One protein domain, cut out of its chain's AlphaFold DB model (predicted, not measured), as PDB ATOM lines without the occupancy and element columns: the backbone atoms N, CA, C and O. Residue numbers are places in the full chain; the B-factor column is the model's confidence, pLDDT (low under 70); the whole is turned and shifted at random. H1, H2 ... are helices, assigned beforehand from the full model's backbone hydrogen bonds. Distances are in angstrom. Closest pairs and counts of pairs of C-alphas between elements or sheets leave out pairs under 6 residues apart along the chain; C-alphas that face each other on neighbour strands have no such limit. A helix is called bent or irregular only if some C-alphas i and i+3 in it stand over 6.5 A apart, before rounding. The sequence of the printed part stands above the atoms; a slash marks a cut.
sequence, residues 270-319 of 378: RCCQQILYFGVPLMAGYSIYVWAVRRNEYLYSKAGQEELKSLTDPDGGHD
ATOM      1  N   ARG A 270     168.196  92.017 166.357       94.25
ATOM      2  CA  ARG A 270     168.760  93.353 166.083       94.25
ATOM      3  C   ARG A 270     169.525  93.905 167.289       94.25
ATOM      4  O   ARG A 270     170.654  94.359 167.124       94.25
ATOM      5  N   CYS A 271     168.962  93.813 168.492       97.25
ATOM      6  CA  CYS A 271     169.609  94.255 169.726       97.25
ATOM      7  C   CYS A 271     170.925  93.504 169.972       97.25
ATOM      8  O   CYS A 271     171.939  94.142 170.235       97.25
ATOM      9  N   CYS A 272     170.959  92.179 169.787       95.75
ATOM     10  CA  CYS A 272     172.188  91.388 169.922       95.75
ATOM     11  C   CYS A 272     173.290  91.774 168.923       95.75
ATOM     12  O   CYS A 272     174.465  91.619 169.237       95.75
ATOM     13  N   GLN A 273     172.940  92.282 167.736       96.00
ATOM     14  CA  GLN A 273     173.922  92.780 166.765       96.00
ATOM     15  C   GLN A 273     174.489  94.154 167.154       96.00
ATOM     16  O   GLN A 273     175.621  94.463 166.793       96.00
ATOM     17  N   GLN A 274     173.727  94.961 167.901       96.12
ATOM     18  CA  GLN A 274     174.120  96.319 168.289       96.12
ATOM     19  C   GLN A 274     174.727  96.416 169.699       96.12
ATOM     20  O   GLN A 274     175.479  97.349 169.974       96.12
ATOM     21  N   ILE A 275     174.470  95.441 170.579       97.44
ATOM     22  CA  ILE A 275     174.862  95.489 171.999       97.44
ATOM     23  C   ILE A 275     176.370  95.634 172.235       97.44
ATOM     24  O   ILE A 275     176.765  96.164 173.266       97.44
ATOM     25  N   LEU A 276     177.225  95.222 171.296       95.19
ATOM     26  CA  LEU A 276     178.670  95.425 171.422       95.19
ATOM     27  C   LEU A 276     179.091  96.878 171.147       95.19
ATOM     28  O   LEU A 276     180.018  97.358 171.792       95.19
ATOM     29  N   TYR A 277     178.396  97.593 170.254       92.88
ATOM     30  CA  TYR A 277     178.734  98.979 169.911       92.88
ATOM     31  C   TYR A 277     178.401  99.957 171.042       92.88
ATOM     32  O   TYR A 277     179.209 100.829 171.332       92.88
ATOM     33  N   PHE A 278     177.250  99.797 171.709       95.62
ATOM     34  CA  PHE A 278     176.863 100.663 172.833       95.62
ATOM     35  C   PHE A 278     177.172 100.057 174.210       95.62
ATOM     36  O   PHE A 278     177.505 100.777 175.146       95.62
ATOM     37  N   GLY A 279     177.090  98.734 174.364       96.56
ATOM     38  CA  GLY A 279     177.250  98.076 175.662       96.56
ATOM     39  C   GLY A 279     178.683  98.117 176.184       96.56
ATOM     40  O   GLY A 279     178.877  98.326 177.377       96.56
ATOM     41  N   VAL A 280     179.692  97.986 175.317       95.88
ATOM     42  CA  VAL A 280     181.097  98.064 175.749       95.88
ATOM     43  C   VAL A 280     181.485  99.467 176.246       95.88
ATOM     44  O   VAL A 280     181.988  99.542 177.370       95.88
ATOM     45  N   PRO A 281     181.223 100.581 175.526       95.44
ATOM     46  CA  PRO A 281     181.509 101.914 176.062       95.44
ATOM     47  C   PRO A 281     180.661 102.258 177.295       95.44
ATOM     48  O   PRO A 281     181.192 102.871 178.218       95.44
ATOM     49  N   LEU A 282     179.401 101.806 177.392       97.00
ATOM     50  CA  LEU A 282     178.602 101.985 178.616       97.00
ATOM     51  C   LEU A 282     179.197 101.237 179.819       97.00
ATOM     52  O   LEU A 282     179.276 101.803 180.907       97.00
ATOM     53  N   MET A 283     179.656  99.993 179.644       96.81
ATOM     54  CA  MET A 283     180.326  99.239 180.716       96.81
ATOM     55  C   MET A 283     181.671  99.864 181.112       96.81
ATOM     56  O   MET A 283     182.005  99.888 182.297       96.81
ATOM     57  N   ALA A 284     182.430 100.402 180.152       96.50
ATOM     58  CA  ALA A 284     183.674 101.119 180.422       96.50
ATOM     59  C   ALA A 284     183.421 102.432 181.188       96.50
ATOM     60  O   ALA A 284     184.016 102.651 182.240       96.50
ATOM     61  N   GLY A 285     182.489 103.270 180.725       95.25
ATOM     62  CA  GLY A 285     182.120 104.512 181.411       95.25
ATOM     63  C   GLY A 285     181.578 104.266 182.821       95.25
ATOM     64  O   GLY A 285     181.981 104.940 183.769       95.25
ATOM     65  N   TYR A 286     180.730 103.245 182.993       95.44
ATOM     66  CA  TYR A 286     180.203 102.869 184.304       95.44
ATOM     67  C   TYR A 286     181.296 102.362 185.259       95.44
ATOM     68  O   TYR A 286     181.276 102.706 186.441       95.44
ATOM     69  N   SER A 287     182.278 101.590 184.776       95.62
ATOM     70  CA  SER A 287     183.373 101.108 185.631       95.62
ATOM     71  C   SER A 287     184.298 102.242 186.091       95.62
ATOM     72  O   SER A 287     184.653 102.285 187.270       95.62
ATOM     73  N   ILE A 288     184.598 103.205 185.210       97.12
ATOM     74  CA  ILE A 288     185.353 104.426 185.541       97.12
ATOM     75  C   ILE A 288     184.584 105.273 186.563       97.12
ATOM     76  O   ILE A 288     185.158 105.690 187.567       97.12
ATOM     77  N   TYR A 289     183.276 105.474 186.361       96.31
ATOM     78  CA  TYR A 289     182.418 106.207 187.297       96.31
ATOM     79  C   TYR A 289     182.405 105.572 188.697       96.31
ATOM     80  O   TYR A 289     182.640 106.257 189.692       96.31
ATOM     81  N   VAL A 290     182.199 104.252 188.792       96.81
ATOM     82  CA  VAL A 290     182.195 103.534 190.079       96.81
ATOM     83  C   VAL A 290     183.567 103.582 190.762       96.81
ATOM     84  O   VAL A 290     183.629 103.707 191.986       96.81
ATOM     85  N   TRP A 291     184.664 103.512 190.003       95.88
ATOM     86  CA  TRP A 291     186.013 103.697 190.547       95.88
ATOM     87  C   TRP A 291     186.213 105.116 191.095       95.88
ATOM     88  O   TRP A 291     186.640 105.263 192.240       95.88
ATOM     89  N   ALA A 292     185.839 106.145 190.329       94.56
ATOM     90  CA  ALA A 292     185.986 107.543 190.721       94.56
ATOM     91  C   ALA A 292     185.182 107.874 191.988       94.56
ATOM     92  O   ALA A 292     185.718 108.491 192.906       94.56
ATOM     93  N   VAL A 293     183.932 107.401 192.091       96.44
ATOM     94  CA  VAL A 293     183.098 107.590 193.294       96.44
ATOM     95  C   VAL A 293     183.740 106.937 194.520       96.44
ATOM     96  O   VAL A 293     183.911 107.604 195.537       96.44
ATOM     97  N   ARG A 294     184.184 105.675 194.421       96.19
ATOM     98  CA  ARG A 294     184.854 104.980 195.539       96.19
ATOM     99  C   ARG A 294     186.164 105.650 195.947       96.19
ATOM    100  O   ARG A 294     186.468 105.728 197.134       96.19
ATOM    101  N   ARG A 295     186.944 106.136 194.978       94.00
ATOM    102  CA  ARG A 295     188.199 106.854 195.230       94.00
ATOM    103  C   ARG A 295     187.944 108.187 195.934       94.00
ATOM    104  O   ARG A 295     188.658 108.511 196.878       94.00
ATOM    105  N   ASN A 296     186.901 108.905 195.527       94.44
ATOM    106  CA  ASN A 296     186.462 110.148 196.151       94.44
ATOM    107  C   ASN A 296     186.001 109.928 197.607       94.44
ATOM    108  O   ASN A 296     186.472 110.597 198.523       94.44
ATOM    109  N   GLU A 297     185.147 108.925 197.843       96.44
ATOM    110  CA  GLU A 297     184.706 108.529 199.190       96.44
ATOM    111  C   GLU A 297     185.876 108.103 200.092       96.44
ATOM    112  O   GLU A 297     185.884 108.418 201.283       96.44
ATOM    113  N   TYR A 298     186.882 107.419 199.533       95.81
ATOM    114  CA  TYR A 298     188.093 107.038 200.257       95.81
ATOM    115  C   TYR A 298     188.939 108.252 200.666       95.81
ATOM    116  O   TYR A 298     189.318 108.344 201.833       95.81
ATOM    117  N   LEU A 299     189.210 109.191 199.750       94.25
ATOM    118  CA  LEU A 299     190.042 110.374 200.025       94.25
ATOM    119  C   LEU A 299     189.422 111.290 201.092       94.25
ATOM    120  O   LEU A 299     190.135 111.810 201.946       94.25
ATOM    121  N   TYR A 300     188.090 111.422 201.111       93.62
ATOM    122  CA  TYR A 300     187.373 112.142 202.171       93.62
ATOM    123  C   TYR A 300     187.117 111.311 203.446       93.62
ATOM    124  O   TYR A 300     186.539 111.815 204.414       93.62
ATOM    125  N   SER A 301     187.556 110.050 203.494       96.00
ATOM    126  CA  SER A 301     187.543 109.240 204.718       96.00
ATOM    127  C   SER A 301     188.733 109.580 205.623       96.00
ATOM    128  O   SER A 301     189.766 110.053 205.160       96.00
ATOM    129  N   LYS A 302     188.641 109.264 206.924       96.06
ATOM    130  CA  LYS A 302     189.760 109.468 207.867       96.06
ATOM    131  C   LYS A 302     191.050 108.750 207.446       96.06
ATOM    132  O   LYS A 302     192.121 109.291 207.675       96.06
ATOM    133  N   ALA A 303     190.942 107.571 206.831       95.00
ATOM    134  CA  ALA A 303     192.097 106.807 206.356       95.00
ATOM    135  C   ALA A 303     192.750 107.431 205.107       95.00
ATOM    136  O   ALA A 303     193.944 107.274 204.898       95.00
ATOM    137  N   GLY A 304     191.979 108.164 204.298       93.38
ATOM    138  CA  GLY A 304     192.476 108.856 203.107       93.38
ATOM    139  C   GLY A 304     193.016 110.265 203.363       93.38
ATOM    140  O   GLY A 304     193.535 110.869 202.432       93.38
ATOM    141  N   GLN A 305     192.924 110.803 204.587       91.50
ATOM    142  CA  GLN A 305     193.326 112.191 204.871       91.50
ATOM    143  C   GLN A 305     194.827 112.450 204.719       91.50
ATOM    144  O   GLN A 305     195.203 113.564 204.369       91.50
ATOM    145  N   GLU A 306     195.680 111.465 204.994       90.69
ATOM    146  CA  GLU A 306     197.132 111.590 204.799       90.69
ATOM    147  C   GLU A 306     197.463 111.697 203.308       90.69
ATOM    148  O   GLU A 306     198.143 112.630 202.885       90.69
ATOM    149  N   GLU A 307     196.875 110.811 202.501       88.50
ATOM    150  CA  GLU A 307     196.999 110.854 201.048       88.50
ATOM    151  C   GLU A 307     196.416 112.161 200.488       88.50
ATOM    152  O   GLU A 307     197.102 112.860 199.754       88.50
ATOM    153  N   LEU A 308     195.211 112.572 200.902       89.56
ATOM    154  CA  LEU A 308     194.585 113.817 200.445       89.56
ATOM    155  C   LEU A 308     195.428 115.064 200.770       89.56
ATOM    156  O   LEU A 308     195.510 115.960 199.931       89.56
ATOM    157  N   LYS A 309     196.080 115.123 201.940       88.75
ATOM    158  CA  LYS A 309     197.024 116.209 202.268       88.75
ATOM    159  C   LYS A 309     198.196 116.236 201.292       88.75
ATOM    160  O   LYS A 309     198.422 117.273 200.683       88.75
ATOM    161  N   SER A 310     198.815 115.082 201.023       84.94
ATOM    162  CA  SER A 310     199.909 114.989 200.042       84.94
ATOM    163  C   SER A 310     199.514 115.375 198.604       84.94
ATOM    164  O   SER A 310     200.387 115.639 197.787       84.94
ATOM    165  N   LEU A 311     198.211 115.444 198.287       79.75
ATOM    166  CA  LEU A 311     197.695 115.970 197.011       79.75
ATOM    167  C   LEU A 311     197.386 117.474 197.030       79.75
ATOM    168  O   LEU A 311     197.127 118.048 195.975       79.75
ATOM    169  N   THR A 312     197.324 118.085 198.213       78.62
ATOM    170  CA  THR A 312     196.843 119.461 198.424       78.62
ATOM    171  C   THR A 312     197.984 120.443 198.702       78.62
ATOM    172  O   THR A 312     197.814 121.634 198.457       78.62
ATOM    173  N   ASP A 313     199.125 119.966 199.204       76.50
ATOM    174  CA  ASP A 313     200.255 120.804 199.617       76.50
ATOM    175  C   ASP A 313     200.919 121.508 198.403       76.50
ATOM    176  O   ASP A 313     201.523 120.836 197.565       76.50
ATOM    177  N   PRO A 314     200.840 122.852 198.279       65.25
ATOM    178  CA  PRO A 314     201.265 123.563 197.066       65.25
ATOM    179  C   PRO A 314     202.787 123.755 196.954       65.25
ATOM    180  O   PRO A 314     203.299 123.915 195.848       65.25
ATOM    181  N   ASP A 315     203.499 123.718 198.084       70.69
ATOM    182  CA  ASP A 315     204.929 124.057 198.183       70.69
ATOM    183  C   ASP A 315     205.824 122.829 198.475       70.69
ATOM    184  O   ASP A 315     207.050 122.934 198.567       70.69
ATOM    185  N   GLY A 316     205.220 121.647 198.647       51.66
ATOM    186  CA  GLY A 316     205.896 120.406 199.032       51.66
ATOM    187  C   GLY A 316     206.373 119.602 197.826       51.66
ATOM    188  O   GLY A 316     205.631 118.792 197.279       51.66
ATOM    189  N   GLY A 317     207.625 119.794 197.414       62.06
ATOM    190  CA  GLY A 317     208.185 119.102 196.253       62.06
ATOM    191  C   GLY A 317     208.300 117.581 196.415       62.06
ATOM    192  O   GLY A 317     209.344 117.105 196.847       62.06
ATOM    193  N   HIS A 318     207.284 116.830 195.976       49.69
ATOM    194  CA  HIS A 318     207.457 115.629 195.148       49.69
ATOM    195  C   HIS A 318     206.154 115.194 194.441       49.69
ATOM    196  O   HIS A 318     205.106 115.028 195.051       49.69
ATOM    197  N   ASP A 319     206.283 114.913 193.142       52.09
ATOM    198  CA  ASP A 319     205.447 113.992 192.360       52.09
ATOM    199  C   ASP A 319     203.961 114.349 192.110       52.09
ATOM    200  O   ASP A 319     203.043 113.604 192.447       52.09
TER     201      ASP A 319
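Overview. This is residues 270 to 319 of the 378 residues of an uncharacterized protein of Pneumocystis jirovecii (strain SE8) (UniProt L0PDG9). One long helix, H1, with a kink near its first end, makes the length of a rod; at its far end the short helix H2 turns off to form the corner of an L, and an unnamed tail follows. H1 residues 270 to 294 stick out free. The printed part has 50 residues and two named helices, H1 then H2, with no named strand: all helix. It is extended, with a radius of gyration of the C-alphas of 18.1 A and spans of 56 by 23 by 10 A.

Along the chain. H1 is residues 270 to 299, 43.5 A long, from C-alpha 270 at (168.760, 93.353, 166.083). It has a kink of 45 degrees near residue 277 and is irregular: C-alphas 273 and 276 are 7.2 A apart. H2 is residues 302 to 310, ending at C-alpha 310 at (199.909, 114.989, 200.042); it is irregular too, with C-alphas 303 and 306 7.1 A apart.

Arrangement. H1, with residues 298 to 299 alone, and H2 touch only at the corner by their tight link; the closest C-alphas, of Tyr 298 and Gly 304, are 5.5 A apart. Their lines are about perpendicular, at 87 degrees. O i to N i+4 pairs are within hydrogen-bond range in 22 of 26 for H1 and 3 of 5 for H2.

Size, cuts and confidence. The farthest C-alphas, of Arg 270 and Asp 315, are 57.3 A apart. The printed part has no cut. Residues 312 to 317 stand free; pLDDT is under 70 at residue 314 and residues 316 to 319.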